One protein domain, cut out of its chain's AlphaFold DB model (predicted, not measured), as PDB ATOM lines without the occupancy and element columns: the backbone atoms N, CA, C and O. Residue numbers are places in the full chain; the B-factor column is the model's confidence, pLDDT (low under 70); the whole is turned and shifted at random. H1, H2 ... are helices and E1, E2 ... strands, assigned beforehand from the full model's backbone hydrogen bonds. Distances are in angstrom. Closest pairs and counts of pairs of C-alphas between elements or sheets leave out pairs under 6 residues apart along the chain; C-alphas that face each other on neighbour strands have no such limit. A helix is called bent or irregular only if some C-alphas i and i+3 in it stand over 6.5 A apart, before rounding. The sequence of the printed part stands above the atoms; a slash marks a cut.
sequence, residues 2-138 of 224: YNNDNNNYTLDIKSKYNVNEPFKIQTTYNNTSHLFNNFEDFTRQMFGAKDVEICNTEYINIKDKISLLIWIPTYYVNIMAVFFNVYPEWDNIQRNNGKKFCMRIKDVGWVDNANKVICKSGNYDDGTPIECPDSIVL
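What this domain is: This is residues 2 to 138 of the 224 residues of an uncharacterized protein of Piromyces sp. (strain E2) (UniProt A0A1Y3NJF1). One twisted sheet of five strands makes a wall, with H1 and the bent helix H2 packed on one face. Beyond one end of strands E4 and E5 sits the small helix H3, and from it the long unnamed stretch 116 to 138 loops out and comes back beside the edge strand E4. The printed part has 137 residues, with three named helices and five named strands in the order E1 E2 H1 E3 E4 H2 E5 H3. The mixed sheet has the order E2 E1 E3 E5 E4, and the class is mixed, helices and strands. The whole is compact, with a radius of gyration of the C-alphas of 15.2 A and spans of 48 by 32 by 28 A.

Where its parts are: Find C-alpha 8 at (44.855, -39.940, 34.583); from there E1 runs 22.3 A to residue 15. E2, residues 23 to 30, covers 22.8 A. H1, residues 39 to 45, covers 10.1 A, and E3, residues 49 to 56, 19.6 A. E4, residues 66 to 72, covers 19.3 A. H2, residues 77 to 96, was assigned as one helix by its hydrogen bonds but is bent, with C-alphas 85 and 88 6.8 A apart; its arms H2a, residues 77 to 85 and 11.7 A, and H2b, residues 88 to 96 and 12.1 A, stand at a shallow tilt of 26 degrees. E5, residues 101 to 107, covers 20.1 A. H3, residues 110 to 115 and 8.9 A, ends at C-alpha 115 (26.440, -34.082, 65.399).

How they stand to each other: Look first at the hairpin E1 and E2, antiparallel, with N 11 and O 25 2.8 A apart. E1 and E3 are antiparallel, N 12 to O 53 2.8 A, and so are E3 and E5, N 54 to O 103 2.8 A. E5 and E4 are parallel, N 70 to O 104 2.8 A. E4, H2 and E5 form a strand-helix-strand unit, two parallel neighbour strands with a helix between in the chain; E2, H1 and E3 form a split one, with E1 between the strands. Both crossovers are right-handed. The arrangement is in two layers, helices on one face of a sheet: H1, H2a and H2b. H1 lies only just over E1, with 3 C-alphas, at a height over the sheet of 7.4 A. H2b comes closest to E5 at the C-alphas of Asp 91 and Phe 101, 5.6 A. H3 only grazes the sheet; the C-alphas of Ile 72 and Asn 113, its closest pair with E4, are 6.7 A apart. Every O i to N i+4 pair is within hydrogen-bond range in H1 and H2b, against 4 of 5 in H2a and 1 of 2 in H3.

The domain as a whole: The C-alphas of Asn 3 and Asp 125, the two farthest apart, are 48.5 A from each other. The printed part has no cut and no long link. Residues 135 to 136 pair in parallel with residues 70 to 71 of E4. Look for low pLDDT, under 70, at residues 2 to 5.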
ATOM      1  N   TYR A   2      35.297 -49.755  25.188       45.06
ATOM      2  CA  TYR A   2      35.538 -48.499  25.903       45.06
ATOM      3  C   TYR A   2      36.638 -47.736  25.153       45.06
ATOM      4  O   TYR A   2      37.730 -48.260  24.936       45.06
ATOM      5  N   ASN A   3      36.281 -46.565  24.627       44.38
ATOM      6  CA  ASN A   3      37.138 -45.709  23.815       44.38
ATOM      7  C   ASN A   3      38.091 -44.940  24.730       44.38
ATOM      8  O   ASN A   3      37.619 -44.113  25.496       44.38
ATOM      9  N   ASN A   4      39.401 -45.173  24.583       49.25
ATOM     10  CA  ASN A   4      40.490 -44.304  25.048       49.25
ATOM     11  C   ASN A   4      40.202 -43.588  26.383       49.25
ATOM     12  O   ASN A   4      40.153 -42.359  26.458       49.25
ATOM     13  N   ASP A   5      39.974 -44.373  27.438       61.59
ATOM     14  CA  ASP A   5      39.704 -43.824  28.760       61.59
ATOM     15  C   ASP A   5      40.962 -43.097  29.240       61.59
ATOM     16  O   ASP A   5      41.976 -43.716  29.568       61.59
ATOM     17  N   ASN A   6      40.924 -41.762  29.259       75.38
ATOM     18  CA  ASN A   6      41.932 -41.002  29.981       75.38
ATOM     19  C   ASN A   6      41.842 -41.410  31.456       75.38
ATOM     20  O   ASN A   6      40.956 -40.948  32.173       75.38
ATOM     21  N   ASN A   7      42.740 -42.303  31.864       89.25
ATOM     22  CA  ASN A   7      42.826 -42.874  33.202       89.25
ATOM     23  C   ASN A   7      43.739 -42.062  34.119       89.25
ATOM     24  O   ASN A   7      44.186 -42.580  35.143       89.25
ATOM     25  N   ASN A   8      44.068 -40.826  33.745       95.31
ATOM     26  CA  ASN A   8      44.855 -39.940  34.583       95.31
ATOM     27  C   ASN A   8      43.936 -39.144  35.499       95.31
ATOM     28  O   ASN A   8      42.981 -38.491  35.065       95.31
ATOM     29  N   TYR A   9      44.259 -39.202  36.780       95.50
ATOM     30  CA  TYR A   9      43.507 -38.565  37.835       95.50
ATOM     31  C   TYR A   9      44.422 -37.668  38.652       95.50
ATOM     32  O   TYR A   9      45.607 -37.947  38.850       95.50
ATOM     33  N   THR A  10      43.846 -36.578  39.137       95.50
ATOM     34  CA  THR A  10      44.512 -35.637  40.029       95.50
ATOM     35  C   THR A  10      43.779 -35.635  41.354       95.50
ATOM     36  O   THR A  10      42.559 -35.480  41.384       95.50
ATOM     37  N   LEU A  11      44.539 -35.771  42.435       94.31
ATOM     38  CA  LEU A  11      44.077 -35.587  43.798       94.31
ATOM     39  C   LEU A  11      44.568 -34.227  44.284       94.31
ATOM     40  O   LEU A  11      45.775 -34.002  44.323       94.31
ATOM     41  N   ASP A  12      43.651 -33.333  44.626       94.12
ATOM     42  CA  ASP A  12      43.931 -32.049  45.270       94.12
ATOM     43  C   ASP A  12      43.709 -32.203  46.778       94.12
ATOM     44  O   ASP A  12      42.595 -32.484  47.226       94.12
ATOM     45  N   ILE A  13      44.792 -32.108  47.550       93.25
ATOM     46  CA  ILE A  13      44.827 -32.471  48.966       93.25
ATOM     47  C   ILE A  13      45.091 -31.226  49.804       93.25
ATOM     48  O   ILE A  13      46.114 -30.557  49.653       93.25
ATOM     49  N   LYS A  14      44.202 -30.963  50.767       93.06
ATOM     50  CA  LYS A  14      44.403 -29.945  51.807       93.06
ATOM     51  C   LYS A  14      44.773 -30.626  53.112       93.06
ATOM     52  O   LYS A  14      44.008 -31.438  53.636       93.06
ATOM     53  N   SER A  15      45.933 -30.279  53.656       89.00
ATOM     54  CA  SER A  15      46.425 -30.824  54.922       89.00
ATOM     55  C   SER A  15      45.711 -30.201  56.127       89.00
ATOM     56  O   SER A  15      45.339 -29.029  56.111       89.00
ATOM     57  N   LYS A  16      45.558 -30.973  57.210       84.38
ATOM     58  CA  LYS A  16      45.159 -30.476  58.537       84.38
ATOM     59  C   LYS A  16      46.225 -29.565  59.146       84.38
ATOM     60  O   LYS A  16      45.878 -28.657  59.892       84.38
ATOM     61  N   TYR A  17      47.499 -29.822  58.843       83.25
ATOM     62  CA  TYR A  17      48.645 -29.129  59.438       83.25
ATOM     63  C   TYR A  17      49.083 -27.904  58.636       83.25
ATOM     64  O   TYR A  17      49.601 -26.952  59.207       83.25
ATOM     65  N   ASN A  18      48.857 -27.919  57.321       79.19
ATOM     66  CA  ASN A  18      49.192 -26.816  56.426       79.19
ATOM     67  C   ASN A  18      48.039 -26.577  55.444       79.19
ATOM     68  O   ASN A  18      48.034 -27.062  54.315       79.19
ATOM     69  N   VAL A  19      47.010 -25.873  55.920       71.81
ATOM     70  CA  VAL A  19      45.775 -25.626  55.155       71.81
ATOM     71  C   VAL A  19      46.021 -24.682  53.968       71.81
ATOM     72  O   VAL A  19      45.275 -24.719  52.992       71.81
ATOM     73  N   ASN A  20      47.065 -23.850  54.043       75.69
ATOM     74  CA  ASN A  20      47.337 -22.788  53.071       75.69
ATOM     75  C   ASN A  20      48.138 -23.264  51.852       75.69
ATOM     76  O   ASN A  20      48.195 -22.550  50.854       75.69
ATOM     77  N   GLU A  21      48.715 -24.462  51.910       83.56
ATOM     78  CA  GLU A  21      49.511 -25.040  50.829       83.56
ATOM     79  C   GLU A  21      48.898 -26.378  50.397       83.56
ATOM     80  O   GLU A  21      49.381 -27.446  50.787       83.56
ATOM     81  N   PRO A  22      47.792 -26.350  49.623       86.88
ATOM     82  CA  PRO A  22      47.285 -27.562  49.006       86.88
ATOM     83  C   PRO A  22      48.344 -28.131  48.064       86.88
ATOM     84  O   PRO A  22      49.039 -27.390  47.363       86.88
ATOM     85  N   PHE A  23      48.444 -29.453  48.013       91.00
ATOM     86  CA  PHE A  23      49.339 -30.134  47.088       91.00
ATOM     87  C   PHE A  23      48.564 -31.117  46.223       91.00
ATOM     88  O   PHE A  23      47.514 -31.634  46.611       91.00
ATOM     89  N   LYS A  24      49.081 -31.345  45.015       93.62
ATOM     90  CA  LYS A  24      48.438 -32.189  44.011       93.62
ATOM     91  C   LYS A  24      49.247 -33.452  43.786       93.62
ATOM     92  O   LYS A  24      50.450 -33.376  43.547       93.62
ATOM     93  N   ILE A  25      48.572 -34.595  43.799       92.94
ATOM     94  CA  ILE A  25      49.143 -35.878  43.387       92.94
ATOM     95  C   ILE A  25      48.499 -36.269  42.063       92.94
ATOM     96  O   ILE A  25      47.276 -36.295  41.946       92.94
ATOM     97  N   GLN A  26      49.322 -36.586  41.068       94.50
ATOM     98  CA  GLN A  26      48.855 -37.210  39.835       94.50
ATOM     99  C   GLN A  26      49.000 -38.727  39.939       94.50
ATOM    100  O   GLN A  26      49.966 -39.244  40.506       94.50
ATOM    101  N   THR A  27      48.021 -39.441  39.407       93.56
ATOM    102  CA  THR A  27      47.999 -40.899  39.389       93.56
ATOM    103  C   THR A  27      47.335 -41.406  38.119       93.56
ATOM    104  O   THR A  27      46.597 -40.680  37.452       93.56
ATOM    105  N   THR A  28      47.580 -42.671  37.802       94.81
ATOM    106  CA  THR A  28      46.931 -43.370  36.700       94.81
ATOM    107  C   THR A  28      46.223 -44.599  37.249       94.81
ATOM    108  O   THR A  28      46.811 -45.375  38.009       94.81
ATOM    109  N   TYR A  29      44.960 -44.773  36.871       93.88
ATOM    110  CA  TYR A  29      44.188 -45.964  37.206       93.88
ATOM    111  C   TYR A  29      44.475 -47.094  36.220       93.88
ATOM    112  O   TYR A  29      44.485 -46.899  35.001       93.88
ATOM    113  N   ASN A  30      44.695 -48.290  36.748       91.31
ATOM    114  CA  ASN A  30      44.914 -49.483  35.957       91.31
ATOM    115  C   ASN A  30      43.615 -50.290  35.865       91.31
ATOM    116  O   ASN A  30      43.239 -50.988  36.804       91.31
ATOM    117  N   ASN A  31      42.976 -50.243  34.693       87.62
ATOM    118  CA  ASN A  31      41.739 -50.977  34.396       87.62
ATOM    119  C   ASN A  31      41.895 -52.509  34.457       87.62
ATOM    120  O   ASN A  31      40.895 -53.212  34.503       87.62
ATOM    121  N   THR A  32      43.123 -53.039  34.429       88.81
ATOM    122  CA  THR A  32      43.370 -54.488  34.536       88.81
ATOM    123  C   THR A  32      43.412 -54.934  35.994       88.81
ATOM    124  O   THR A  32      42.845 -55.966  36.337       88.81
ATOM    125  N   SER A  33      44.090 -54.176  36.860       89.62
ATOM    126  CA  SER A  33      44.199 -54.508  38.288       89.62
ATOM    127  C   SER A  33      43.098 -53.887  39.147       89.62
ATOM    128  O   SER A  33      43.008 -54.216  40.324       89.62
ATOM    129  N   HIS A  34      42.303 -52.971  38.588       87.88
ATOM    130  CA  HIS A  34      41.326 -52.141  39.295       87.88
ATOM    131  C   HIS A  34      41.920 -51.345  40.467       87.88
ATOM    132  O   HIS A  34      41.279 -51.145  41.500       87.88
ATOM    133  N   LEU A  35      43.163 -50.882  40.306       89.25
ATOM    134  CA  LEU A  35      43.911 -50.137  41.320       89.25
ATOM    135  C   LEU A  35      44.653 -48.962  40.687       89.25
ATOM    136  O   LEU A  35      45.007 -48.987  39.509       89.25
ATOM    137  N   PHE A  36      44.941 -47.944  41.491       91.50
ATOM    138  CA  PHE A  36      45.857 -46.879  41.097       91.50
ATOM    139  C   PHE A  36      47.314 -47.334  41.179       91.50
ATOM    140  O   PHE A  36      47.715 -47.975  42.150       91.50
ATOM    141  N   ASN A  37      48.126 -46.933  40.200       90.81
ATOM    142  CA  ASN A  37      49.526 -47.364  40.094       90.81
ATOM    143  C   ASN A  37      50.399 -46.973  41.303       90.81
ATOM    144  O   ASN A  37      51.375 -47.653  41.590       90.81
ATOM    145  N   ASN A  38      50.058 -45.895  42.012       89.06
ATOM    146  CA  ASN A  38      50.775 -45.385  43.189       89.06
ATOM    147  C   ASN A  38      49.869 -45.321  44.435       89.06
ATOM    148  O   ASN A  38      49.980 -44.401  45.249       89.06
ATOM    149  N   PHE A  39      48.947 -46.283  44.569       87.19
ATOM    150  CA  PHE A  39      47.960 -46.321  45.653       87.19
ATOM    151  C   PHE A  39      48.587 -46.249  47.055       87.19
ATOM    152  O   PHE A  39      48.149 -45.463  47.898       87.19
ATOM    153  N   GLU A  40      49.650 -47.014  47.310       85.19
ATOM    154  CA  GLU A  40      50.339 -46.996  48.609       85.19
ATOM    155  C   GLU A  40      50.984 -45.636  48.915       85.19
ATOM    156  O   GLU A  40      50.907 -45.140  50.041       85.19
ATOM    157  N   ASP A  41      51.572 -44.990  47.908       83.75
ATOM    158  CA  ASP A  41      52.284 -43.727  48.094       83.75
ATOM    159  C   ASP A  41      51.330 -42.578  48.406       83.75
ATOM    160  O   ASP A  41      51.606 -41.765  49.294       83.75
ATOM    161  N   PHE A  42      50.195 -42.488  47.704       83.25
ATOM    162  CA  PHE A  42      49.250 -41.409  47.978       83.25
ATOM    163  C   PHE A  42      48.437 -41.667  49.248       83.25
ATOM    164  O   PHE A  42      48.127 -40.714  49.959       83.25
ATOM    165  N   THR A  43      48.131 -42.923  49.596       83.56
ATOM    166  CA  THR A  43      47.441 -43.221  50.867       83.56
ATOM    167  C   THR A  43      48.301 -42.847  52.071       83.56
ATOM    168  O   THR A  43      47.774 -42.318  53.050       83.56
ATOM    169  N   ARG A  44      49.629 -43.007  51.983       83.00
ATOM    170  CA  ARG A  44      50.565 -42.482  52.992       83.00
ATOM    171  C   ARG A  44      50.532 -40.957  53.091       83.00
ATOM    172  O   ARG A  44      50.539 -40.416  54.191       83.00
ATOM    173  N   GLN A  45      50.463 -40.259  51.962       82.00
ATOM    174  CA  GLN A  45      50.400 -38.791  51.931       82.00
ATOM    175  C   GLN A  45      49.062 -38.228  52.430       82.00
ATOM    176  O   GLN A  45      48.984 -37.064  52.814       82.00
ATOM    177  N   MET A  46      48.011 -39.049  52.465       83.31
ATOM    178  CA  MET A  46      46.714 -38.672  53.026       83.31
ATOM    179  C   MET A  46      46.657 -38.741  54.550       83.31
ATOM    180  O   MET A  46      45.683 -38.259  55.133       83.31
ATOM    181  N   PHE A  47      47.673 -39.291  55.225       82.75
ATOM    182  CA  PHE A  47      47.749 -39.174  56.677       82.75
ATOM    183  C   PHE A  47      47.844 -37.695  57.061       82.75
ATOM    184  O   PHE A  47      48.816 -37.007  56.764       82.75
ATOM    185  N   GLY A  48      46.798 -37.197  57.721       83.12
ATOM    186  CA  GLY A  48      46.682 -35.781  58.057       83.12
ATOM    187  C   GLY A  48      46.042 -34.919  56.969       83.12
ATOM    188  O   GLY A  48      46.022 -33.702  57.125       83.12
ATOM    189  N   ALA A  49      45.474 -35.499  55.909       90.00
ATOM    190  CA  ALA A  49      44.574 -34.768  55.025       90.00
ATOM    191  C   ALA A  49      43.323 -34.315  55.797       90.00
ATOM    192  O   ALA A  49      42.869 -34.972  56.735       90.00
ATOM    193  N   LYS A  50      42.772 -33.162  55.423       92.38
ATOM    194  CA  LYS A  50      41.478 -32.641  55.888       92.38
ATOM    195  C   LYS A  50      40.429 -32.761  54.788       92.38
ATOM    196  O   LYS A  50      39.267 -33.041  55.055       92.38
ATOM    197  N   ASP A  51      40.851 -32.571  53.549       93.69
ATOM    198  CA  ASP A  51      39.999 -32.485  52.371       93.69
ATOM    199  C   ASP A  51      40.779 -33.059  51.190       93.69
ATOM    200  O   ASP A  51      41.949 -32.705  51.009       93.69
ATOM    201  N   VAL A  52      40.162 -33.953  50.430       94.12
ATOM    202  CA  VAL A  52      40.739 -34.541  49.225       94.12
ATOM    203  C   VAL A  52      39.697 -34.497  48.128       94.12
ATOM    204  O   VAL A  52      38.646 -35.119  48.251       94.12
ATOM    205  N   GLU A  53      40.000 -33.822  47.027       94.88
ATOM    206  CA  GLU A  53      39.198 -33.888  45.809       94.88
ATOM    207  C   GLU A  53      39.936 -34.717  44.758       94.88
ATOM    208  O   GLU A  53      41.052 -34.376  44.376       94.88
ATOM    209  N   ILE A  54      39.318 -35.799  44.287       95.44
ATOM    210  CA  ILE A  54      39.790 -36.563  43.135       95.44
ATOM    211  C   ILE A  54      38.939 -36.223  41.913       95.44
ATOM    212  O   ILE A  54      37.707 -36.227  41.962       95.44
ATOM    213  N   CYS A  55      39.620 -35.924  40.813       96.19
ATOM    214  CA  CYS A  55      39.025 -35.639  39.514       96.19
ATOM    215  C   CYS A  55      39.819 -36.344  38.419       96.19
ATOM    216  O   CYS A  55      41.020 -36.584  38.577       96.19
ATOM    217  N   ASN A  56      39.200 -36.561  37.257       95.31
ATOM    218  CA  ASN A  56      39.985 -36.720  36.036       95.31
ATOM    219  C   ASN A  56      40.900 -35.492  35.861       95.31
ATOM    220  O   ASN A  56      40.467 -34.356  36.101       95.31
ATOM    221  N   THR A  57      42.161 -35.697  35.474       95.25
ATOM    222  CA  THR A  57      43.160 -34.619  35.403       95.25
ATOM    223  C   THR A  57      42.715 -33.463  34.506       95.25
ATOM    224  O   THR A  57      43.013 -32.308  34.813       95.25
ATOM    225  N   GLU A  58      41.947 -33.739  33.453       92.88
ATOM    226  CA  GLU A  58      41.425 -32.715  32.542       92.88
ATOM    227  C   GLU A  58      40.415 -31.763  33.201       92.88
ATOM    228  O   GLU A  58      40.245 -30.631  32.744       92.88
ATOM    229  N   TYR A  59      39.728 -32.196  34.265       89.81
ATOM    230  CA  TYR A  59      38.567 -31.480  34.810       89.81
ATOM    231  C   TYR A  59      38.813 -30.835  36.175       89.81
ATOM    232  O   TYR A  59      37.960 -30.083  36.642       89.81
ATOM    233  N   ILE A  60      39.974 -31.056  36.804       89.56
ATOM    234  CA  ILE A  60      40.255 -30.595  38.177       89.56
ATOM    235  C   ILE A  60      40.008 -29.088  38.375       89.56
ATOM    236  O   ILE A  60      39.417 -28.681  39.373       89.56
ATOM    237  N   ASN A  61      40.366 -28.261  37.388       90.12
ATOM    238  CA  ASN A  61      40.221 -26.802  37.456       90.12
ATOM    239  C   ASN A  61      38.938 -26.274  36.777       90.12
ATOM    240  O   ASN A  61      38.748 -25.062  36.674       90.12
ATOM    241  N   ILE A  62      38.066 -27.156  36.277       91.00
ATOM    242  CA  ILE A  62      36.814 -26.759  35.626       91.00
ATOM    243  C   ILE A  62      35.767 -26.451  36.703       91.00
ATOM    244  O   ILE A  62      35.574 -27.228  37.632       91.00
ATOM    245  N   LYS A  63      35.079 -25.308  36.572       88.25
ATOM    246  CA  LYS A  63      34.020 -24.894  37.511       88.25
ATOM    247  C   LYS A  63      32.707 -25.650  37.308       88.25
ATOM    248  O   LYS A  63      32.029 -25.953  38.278       88.25
ATOM    249  N   ASP A  64      32.360 -25.935  36.057       89.81
ATOM    250  CA  ASP A  64      31.148 -26.666  35.686       89.81
ATOM    251  C   ASP A  64      31.394 -28.180  35.762       89.81
ATOM    252  O   ASP A  64      31.684 -28.845  34.763       89.81
ATOM    253  N   LYS A  65      31.403 -28.690  36.994       92.00
ATOM    254  CA  LYS A  65      31.593 -30.104  37.322       92.00
ATOM    255  C   LYS A  65      30.611 -30.524  38.407       92.00
ATOM    256  O   LYS A  65      30.293 -29.750  39.307       92.00
ATOM    257  N   ILE A  66      30.163 -31.771  38.336       93.31
ATOM    258  CA  ILE A  66      29.412 -32.409  39.413       93.31
ATOM    259  C   ILE A  66      30.434 -32.901  40.432       93.31
ATOM    260  O   ILE A  66      31.372 -33.604  40.062       93.31
ATOM    261  N   SER A  67      30.264 -32.531  41.698       93.25
ATOM    262  CA  SER A  67      31.123 -32.995  42.785       93.25
ATOM    263  C   SER A  67      30.279 -33.719  43.820       93.25
ATOM    264  O   SER A  67      29.285 -33.164  44.280       93.25
ATOM    265  N   LEU A  68      30.662 -34.952  44.148       95.44
ATOM    266  CA  LEU A  68      30.081 -35.718  45.246       95.44
ATOM    267  C   LEU A  68      30.868 -35.426  46.527       95.44
ATOM    268  O   LEU A  68      32.043 -35.785  46.605       95.44
ATOM    269  N   LEU A  69      30.235 -34.817  47.528       96.25
ATOM    270  CA  LEU A  69      30.835 -34.561  48.835       96.25
ATOM    271  C   LEU A  69      30.530 -35.698  49.815       96.25
ATOM    272  O   LEU A  69      29.389 -35.893  50.234       96.25
ATOM    273  N   ILE A  70      31.579 -36.396  50.243       96.12
ATOM    274  CA  ILE A  70      31.523 -37.463  51.240       96.12
ATOM    275  C   ILE A  70      32.185 -36.982  52.527       96.12
ATOM    276  O   ILE A  70      33.368 -36.640  52.543       96.12
ATOM    277  N   TRP A  71      31.443 -36.992  53.626       96.00
ATOM    278  CA  TRP A  71      32.006 -36.792  54.957       96.00
ATOM    279  C   TRP A  71      32.467 -38.119  55.559       96.00
ATOM    280  O   TRP A  71      31.752 -39.123  55.520       96.00
ATOM    281  N   ILE A  72      33.668 -38.110  56.131       94.56
ATOM    282  CA  ILE A  72      34.251 -39.242  56.850       94.56
ATOM    283  C   ILE A  72      34.670 -38.815  58.263       94.56
ATOM    284  O   ILE A  72      35.039 -37.657  58.480       94.56
ATOM    285  N   PRO A  73      34.661 -39.741  59.239       91.44
ATOM    286  CA  PRO A  73      35.048 -39.420  60.608       91.44
ATOM    287  C   PRO A  73      36.564 -39.268  60.766       91.44
ATOM    288  O   PRO A  73      37.015 -38.616  61.702       91.44
ATOM    289  N   THR A  74      37.341 -39.932  59.906       88.06
ATOM    290  CA  THR A  74      38.795 -39.796  59.783       88.06
ATOM    291  C   THR A  74      39.285 -40.546  58.542       88.06
ATOM    292  O   THR A  74      38.646 -41.510  58.106       88.06
ATOM    293  N   TYR A  75      40.436 -40.145  57.997       74.00
ATOM    294  CA  TYR A  75      41.137 -40.862  56.926       74.00
ATOM    295  C   TYR A  75      41.742 -42.186  57.430       74.00
ATOM    296  O   TYR A  75      42.948 -42.301  57.646       74.00
ATOM    297  N   TYR A  76      40.909 -43.214  57.607       80.06
ATOM    298  CA  TYR A  76      41.397 -44.592  57.677       80.06
ATOM    299  C   TYR A  76      41.632 -45.125  56.267       80.06
ATOM    300  O   TYR A  76      40.732 -45.068  55.428       80.06
ATOM    301  N   VAL A  77      42.812 -45.710  56.035       76.56
ATOM    302  CA  VAL A  77      43.208 -46.292  54.739       76.56
ATOM    303  C   VAL A  77      42.120 -47.209  54.178       76.56
ATOM    304  O   VAL A  77      41.786 -47.107  53.004       76.56
ATOM    305  N   ASN A  78      41.493 -48.027  55.029       79.12
ATOM    306  CA  ASN A  78      40.444 -48.961  54.616       79.12
ATOM    307  C   ASN A  78      39.200 -48.257  54.052       79.12
ATOM    308  O   ASN A  78      38.657 -48.700  53.048       79.12
ATOM    309  N   ILE A  79      38.761 -47.152  54.664       82.88
ATOM    310  CA  ILE A  79      37.598 -46.383  54.188       82.88
ATOM    311  C   ILE A  79      37.944 -45.706  52.860       82.88
ATOM    312  O   ILE A  79      37.184 -45.779  51.897       82.88
ATOM    313  N   MET A  80      39.125 -45.091  52.791       83.50
ATOM    314  CA  MET A  80      39.589 -44.389  51.595       83.50
ATOM    315  C   MET A  80      39.773 -45.321  50.402       83.50
ATOM    316  O   MET A  80      39.421 -44.958  49.284       83.50
ATOM    317  N   ALA A  81      40.289 -46.528  50.641       84.62
ATOM    318  CA  ALA A  81      40.489 -47.534  49.608       84.62
ATOM    319  C   ALA A  81      39.190 -47.862  48.870       84.62
ATOM    320  O   ALA A  81      39.202 -47.969  47.645       84.62
ATOM    321  N   VAL A  82      38.071 -47.967  49.592       87.12
ATOM    322  CA  VAL A  82      36.773 -48.257  48.977       87.12
ATOM    323  C   VAL A  82      36.360 -47.132  48.030       87.12
ATOM    324  O   VAL A  82      36.052 -47.392  46.868       87.12
ATOM    325  N   PHE A  83      36.402 -45.880  48.493       90.56
ATOM    326  CA  PHE A  83      35.953 -44.749  47.682       90.56
ATOM    327  C   PHE A  83      36.881 -44.449  46.509       90.56
ATOM    328  O   PHE A  83      36.408 -44.212  45.400       90.56
ATOM    329  N   PHE A  84      38.201 -44.478  46.704       89.12
ATOM    330  CA  PHE A  84      39.106 -44.208  45.591       89.12
ATOM    331  C   PHE A  84      39.025 -45.288  44.527       89.12
ATOM    332  O   PHE A  84      38.930 -44.951  43.355       89.12
ATOM    333  N   ASN A  85      39.000 -46.567  44.898       86.25
ATOM    334  CA  ASN A  85      39.001 -47.622  43.887       86.25
ATOM    335  C   ASN A  85      37.669 -47.722  43.125       86.25
ATOM    336  O   ASN A  85      37.679 -48.178  41.984       86.25
ATOM    337  N   VAL A  86      36.546 -47.260  43.697       89.69
ATOM    338  CA  VAL A  86      35.263 -47.175  42.970       89.69
ATOM    339  C   VAL A  86      35.142 -45.912  42.110       89.69
ATOM    340  O   VAL A  86      34.380 -45.890  41.143       89.69
ATOM    341  N   TYR A  87      35.892 -44.854  42.430       93.94
ATOM    342  CA  TYR A  87      35.762 -43.561  41.766       93.94
ATOM    343  C   TYR A  87      35.957 -43.607  40.236       93.94
ATOM    344  O   TYR A  87      35.109 -43.043  39.546       93.94
ATOM    345  N   PRO A  88      36.980 -44.280  39.671       94.31
ATOM    346  CA  PRO A  88      37.160 -44.384  38.219       94.31
ATOM    347  C   PRO A  88      35.945 -44.963  37.492       94.31
ATOM    348  O   PRO A  88      35.562 -44.470  36.435       94.31
ATOM    349  N   GLU A  89      35.280 -45.956  38.085       91.31
ATOM    350  CA  GLU A  89      34.053 -46.534  37.527       91.31
ATOM    351  C   GLU A  89      32.902 -45.518  37.533       91.31
ATOM    352  O   GLU A  89      32.158 -45.391  36.558       91.31
ATOM    353  N   TRP A  90      32.764 -44.745  38.612       93.00
ATOM    354  CA  TRP A  90      31.760 -43.682  38.691       93.00
ATOM    355  C   TRP A  90      32.038 -42.550  37.706       93.00
ATOM    356  O   TRP A  90      31.114 -42.119  37.017       93.00
ATOM    357  N   ASP A  91      33.291 -42.108  37.592       94.56
ATOM    358  CA  ASP A  91      33.703 -41.117  36.599       94.56
ATOM    359  C   ASP A  91      33.393 -41.610  35.182       94.56
ATOM    360  O   ASP A  91      32.722 -40.910  34.428       94.56
ATOM    361  N   ASN A  92      33.755 -42.849  34.838       92.00
ATOM    362  CA  ASN A  92      33.432 -43.458  33.543       92.00
ATOM    363  C   ASN A  92      31.929 -43.411  33.237       92.00
ATOM    364  O   ASN A  92      31.524 -43.011  32.142       92.00
ATOM    365  N   ILE A  93      31.082 -43.773  34.202       92.38
ATOM    366  CA  ILE A  93      29.624 -43.711  34.045       92.38
ATOM    367  C   ILE A  93      29.156 -42.269  33.806       92.38
ATOM    368  O   ILE A  93      28.310 -42.038  32.941       92.38
ATOM    369  N   GLN A  94      29.678 -41.288  34.544       93.56
ATOM    370  CA  GLN A  94      29.279 -39.889  34.366       93.56
ATOM    371  C   GLN A  94      29.779 -39.313  33.034       93.56
ATOM    372  O   GLN A  94      28.997 -38.677  32.322       93.56
ATOM    373  N   ARG A  95      31.021 -39.608  32.634       91.31
ATOM    374  CA  ARG A  95      31.598 -39.184  31.349       91.31
ATOM    375  C   ARG A  95      30.818 -39.734  30.162       91.31
ATOM    376  O   ARG A  95      30.503 -38.981  29.244       91.31
ATOM    377  N   ASN A  96      30.398 -40.998  30.225       92.12
ATOM    378  CA  ASN A  96      29.533 -41.608  29.208       92.12
ATOM    379  C   ASN A  96      28.159 -40.923  29.089       92.12
ATOM    380  O   ASN A  96      27.505 -41.027  28.057       92.12
ATOM    381  N   ASN A  97      27.743 -40.184  30.120       93.06
ATOM    382  CA  ASN A  97      26.538 -39.356  30.124       93.06
ATOM    383  C   ASN A  97      26.828 -37.867  29.837       93.06
ATOM    384  O   ASN A  97      25.984 -37.014  30.110       93.06
ATOM    385  N   GLY A  98      28.019 -37.536  29.325       92.62
ATOM    386  CA  GLY A  98      28.427 -36.168  28.992       92.62
ATOM    387  C   GLY A  98      28.698 -35.274  30.205       92.62
ATOM    388  O   GLY A  98      28.717 -34.052  30.072       92.62
ATOM    389  N   LYS A  99      28.881 -35.859  31.394       94.06
ATOM    390  CA  LYS A  99      29.081 -35.128  32.650       94.06
ATOM    391  C   LYS A  99      30.536 -35.198  33.097       94.06
ATOM    392  O   LYS A  99      31.177 -36.239  33.010       94.06
ATOM    393  N   LYS A 100      31.033 -34.083  33.633       94.75
ATOM    394  CA  LYS A 100      32.321 -34.012  34.333       94.75
ATOM    395  C   LYS A 100      32.072 -34.287  35.805       94.75
ATOM    396  O   LYS A 100      31.240 -33.609  36.411       94.75
ATOM    397  N   PHE A 101      32.771 -35.267  36.355       95.12
ATOM    398  CA  PHE A 101      32.563 -35.730  37.716       95.12
ATOM    399  C   PHE A 101      33.849 -35.620  38.529       95.12
ATOM    400  O   PHE A 101      34.947 -35.820  38.015       95.12
ATOM    401  N   CYS A 102      33.683 -35.276  39.796       96.56
ATOM    402  CA  CYS A 102      34.712 -35.328  40.815       96.56
ATOM    403  C   CYS A 102      34.104 -35.862  42.105       96.56
ATOM    404  O   CYS A 102      32.893 -35.795  42.328       96.56
ATOM    405  N   MET A 103      34.959 -36.360  42.982       96.44
ATOM    406  CA  MET A 103      34.567 -36.791  44.311       96.44
ATOM    407  C   MET A 103      35.444 -36.088  45.332       96.44
ATOM    408  O   MET A 103      36.669 -36.121  45.245       96.44
ATOM    409  N   ARG A 104      34.803 -35.459  46.309       95.25
ATOM    410  CA  ARG A 104      35.450 -34.765  47.411       95.25
ATOM    411  C   ARG A 104      35.181 -35.523  48.697       95.25
ATOM    412  O   ARG A 104      34.035 -35.699  49.093       95.25
ATOM    413  N   ILE A 105      36.238 -35.956  49.361       95.31
ATOM    414  CA  ILE A 105      36.178 -36.608  50.661       95.31
ATOM    415  C   ILE A 105      36.673 -35.604  51.695       95.31
ATOM    416  O   ILE A 105      37.727 -34.995  51.525       95.31
ATOM    417  N   LYS A 106      35.902 -35.403  52.761       94.81
ATOM    418  CA  LYS A 106      36.218 -34.448  53.821       94.81
ATOM    419  C   LYS A 106      36.233 -35.147  55.167       94.81
ATOM    420  O   LYS A 106      35.237 -35.731  55.587       94.81
ATOM    421  N   ASP A 107      37.358 -35.040  55.858       94.00
ATOM    422  CA  ASP A 107      37.471 -35.465  57.244       94.00
ATOM    423  C   ASP A 107      36.954 -34.360  58.145       94.00
ATOM    424  O   ASP A 107      37.541 -33.277  58.262       94.00
ATOM    425  N   VAL A 108      35.813 -34.652  58.752       93.25
ATOM    426  CA  VAL A 108      35.145 -33.759  59.688       93.25
ATOM    427  C   VAL A 108      35.374 -34.181  61.138       93.25
ATOM    428  O   VAL A 108      35.034 -33.420  62.030       93.25
ATOM    429  N   GLY A 109      36.013 -35.324  61.404       92.56
ATOM    430  CA  GLY A 109      36.199 -35.845  62.756       92.56
ATOM    431  C   GLY A 109      34.977 -36.606  63.287       92.56
ATOM    432  O   GLY A 109      33.836 -36.306  62.949       92.56
ATOM    433  N   TRP A 110      35.200 -37.575  64.178       91.31
ATOM    434  CA  TRP A 110      34.156 -38.459  64.725       91.31
ATOM    435  C   TRP A 110      32.933 -37.755  65.325       91.31
ATOM    436  O   TRP A 110      31.811 -38.235  65.156       91.31
ATOM    437  N   VAL A 111      33.149 -36.653  66.046       93.06
ATOM    438  CA  VAL A 111      32.086 -35.932  66.764       93.06
ATOM    439  C   VAL A 111      31.224 -35.138  65.790       93.06
ATOM    440  O   VAL A 111      30.003 -35.290  65.777       93.06
ATOM    441  N   ASP A 112      31.858 -34.330  64.948       94.31
ATOM    442  CA  ASP A 112      31.182 -33.465  63.982       94.31
ATOM    443  C   ASP A 112      30.477 -34.281  62.895       94.31
ATOM    444  O   ASP A 112      29.369 -33.943  62.488       94.31
ATOM    445  N   ASN A 113      31.057 -35.408  62.480       92.88
ATOM    446  CA  ASN A 113      30.437 -36.299  61.505       92.88
ATOM    447  C   ASN A 113      29.021 -36.730  61.926       92.88
ATOM    448  O   ASN A 113      28.099 -36.749  61.112       92.88
ATOM    449  N   ALA A 114      28.823 -36.993  63.221       93.81
ATOM    450  CA  ALA A 114      27.532 -37.378  63.781       93.81
ATOM    451  C   ALA A 114      26.645 -36.199  64.179       93.81
ATOM    452  O   ALA A 114      25.436 -36.306  64.030       93.81
ATOM    453  N   ASN A 115      27.217 -35.102  64.685       94.06
ATOM    454  CA  ASN A 115      26.440 -34.082  65.399       94.06
ATOM    455  C   ASN A 115      26.420 -32.709  64.726       94.06
ATOM    456  O   ASN A 115      25.575 -31.876  65.050       94.06
ATOM    457  N   LYS A 116      27.358 -32.431  63.816       95.19
ATOM    458  CA  LYS A 116      27.466 -31.108  63.200       95.19
ATOM    459  C   LYS A 116      26.249 -30.844  62.328       95.19
ATOM    460  O   LYS A 116      25.848 -31.716  61.561       95.19
ATOM    461  N   VAL A 117      25.677 -29.650  62.439       95.12
ATOM    462  CA  VAL A 117      24.545 -29.210  61.613       95.12
ATOM    463  C   VAL A 117      24.917 -29.301  60.135       95.12
ATOM    464  O   VAL A 117      25.982 -28.830  59.759       95.12
ATOM    465  N   ILE A 118      24.043 -29.863  59.302       96.31
ATOM    466  CA  ILE A 118      24.247 -29.967  57.849       96.31
ATOM    467  C   ILE A 118      23.077 -29.366  57.079       96.31
ATOM    468  O   ILE A 118      21.984 -29.212  57.621       96.31
ATOM    469  N   CYS A 119      23.299 -29.048  55.801       94.31
ATOM    470  CA  CYS A 119      22.238 -28.682  54.855       94.31
ATOM    471  C   CYS A 119      21.343 -27.511  55.306       94.31
ATOM    472  O   CYS A 119      20.156 -27.464  54.983       94.31
ATOM    473  N   LYS A 120      21.906 -26.546  56.043       93.62
ATOM    474  CA  LYS A 120      21.221 -25.302  56.426       93.62
ATOM    475  C   LYS A 120      21.873 -24.098  55.763       93.62
ATOM    476  O   LYS A 120      23.054 -24.118  55.439       93.62
ATOM    477  N   SER A 121      21.099 -23.034  55.583       92.56
ATOM    478  CA  SER A 121      21.635 -21.744  55.153       92.56
ATOM    479  C   SER A 121      22.453 -21.100  56.272       92.56
ATOM    480  O   SER A 121      21.996 -21.064  57.415       92.56
ATOM    481  N   GLY A 122      23.599 -20.517  55.926       92.62
ATOM    482  CA  GLY A 122      24.429 -19.740  56.844       92.62
ATOM    483  C   GLY A 122      25.820 -20.331  57.034       92.62
ATOM    484  O   GLY A 122      26.288 -21.138  56.229       92.62
ATOM    485  N   ASN A 123      26.467 -19.899  58.112       94.00
ATOM    486  CA  ASN A 123      27.826 -20.279  58.474       94.00
ATOM    487  C   ASN A 123      27.842 -20.884  59.885       94.00
ATOM    488  O   ASN A 123      26.967 -20.587  60.698       94.00
ATOM    489  N   TYR A 124      28.843 -21.710  60.171       90.44
ATOM    490  CA  TYR A 124      29.204 -22.096  61.531       90.44
ATOM    491  C   TYR A 124      29.809 -20.908  62.294       90.44
ATOM    492  O   TYR A 124      30.122 -19.867  61.710       90.44
ATOM    493  N   ASP A 125      30.032 -21.089  63.597       87.69
ATOM    494  CA  ASP A 125      30.606 -20.066  64.483       87.69
ATOM    495  C   ASP A 125      32.011 -19.607  64.053       87.69
ATOM    496  O   ASP A 125      32.411 -18.478  64.325       87.69
ATOM    497  N   ASP A 126      32.752 -20.455  63.335       86.62
ATOM    498  CA  ASP A 126      34.063 -20.129  62.758       86.62
ATOM    499  C   ASP A 126      33.977 -19.355  61.424       86.62
ATOM    500  O   ASP A 126      34.993 -19.105  60.775       86.62
ATOM    501  N   GLY A 127      32.765 -18.984  60.999       89.38
ATOM    502  CA  GLY A 127      32.493 -18.267  59.757       89.38
ATOM    503  C   GLY A 127      32.492 -19.146  58.504       89.38
ATOM    504  O   GLY A 127      32.231 -18.631  57.415       89.38
ATOM    505  N   THR A 128      32.747 -20.455  58.617       88.56
ATOM    506  CA  THR A 128      32.732 -21.351  57.453       88.56
ATOM    507  C   THR A 128      31.299 -21.709  57.038       88.56
ATOM    508  O   THR A 128      30.454 -21.913  57.907       88.56
ATOM    509  N   PRO A 129      30.983 -21.805  55.731       92.50
ATOM    510  CA  PRO A 129      29.640 -22.166  55.282       92.50
ATOM    511  C   PRO A 129      29.190 -23.538  55.782       92.50
ATOM    512  O   PRO A 129      29.972 -24.495  55.791       92.50
ATOM    513  N   ILE A 130      27.911 -23.646  56.139       94.06
ATOM    514  CA  ILE A 130      27.296 -24.937  56.451       94.06
ATOM    515  C   ILE A 130      27.178 -25.736  55.151       94.06
ATOM    516  O   ILE A 130      26.420 -25.397  54.245       94.06
ATOM    517  N   GLU A 131      27.965 -26.803  55.048       94.06
ATOM    518  CA  GLU A 131      27.932 -27.709  53.902       94.06
ATOM    519  C   GLU A 131      26.736 -28.675  53.982       94.06
ATOM    520  O   GLU A 131      26.223 -28.998  55.057       94.06
ATOM    521  N   CYS A 132      26.318 -29.171  52.819       94.25
ATOM    522  CA  CYS A 132      25.364 -30.266  52.689       94.25
ATOM    523  C   CYS A 132      26.086 -31.447  52.025       94.25
ATOM    524  O   CYS A 132      26.300 -31.397  50.815       94.25
ATOM    525  N   PRO A 133      26.569 -32.439  52.792       96.31
ATOM    526  CA  PRO A 133      27.216 -33.607  52.212       96.31
ATOM    527  C   PRO A 133      26.197 -34.481  51.477       96.31
ATOM    528  O   PRO A 133      25.082 -34.680  51.953       96.31
ATOM    529  N   ASP A 134      26.607 -35.056  50.349       95.69
ATOM    530  CA  ASP A 134      25.802 -36.034  49.611       95.69
ATOM    531  C   ASP A 134      25.803 -37.403  50.303       95.69
ATOM    532  O   ASP A 134      24.903 -38.222  50.116       95.69
ATOM    533  N   SER A 135      26.849 -37.697  51.079       94.75
ATOM    534  CA  SER A 135      26.981 -38.933  51.849       94.75
ATOM    535  C   SER A 135      27.828 -38.722  53.097       94.75
ATOM    536  O   SER A 135      28.775 -37.937  53.103       94.75
ATOM    537  N   ILE A 136      27.508 -39.454  54.163       95.38
ATOM    538  CA  ILE A 136      28.227 -39.404  55.437       95.38
ATOM    539  C   ILE A 136      28.524 -40.836  55.879       95.38
ATOM    540  O   ILE A 136      27.612 -41.651  56.017       95.38
ATOM    541  N   VAL A 137      29.795 -41.154  56.116       94.38
ATOM    542  CA  VAL A 137      30.202 -42.457  56.655       94.38
ATOM    543  C   VAL A 137      30.070 -42.424  58.166       94.38
ATOM    544  O   VAL A 137      30.899 -41.818  58.829       94.38
ATOM    545  N   LEU A 138      29.054 -43.066  58.729       92.56
ATOM    546  CA  LEU A 138      28.788 -43.037  60.169       92.56
ATOM    547  C   LEU A 138      29.059 -44.389  60.825       92.56
ATOM    548  O   LEU A 138      28.909 -45.443  60.205       92.56
TER     549      LEU A 138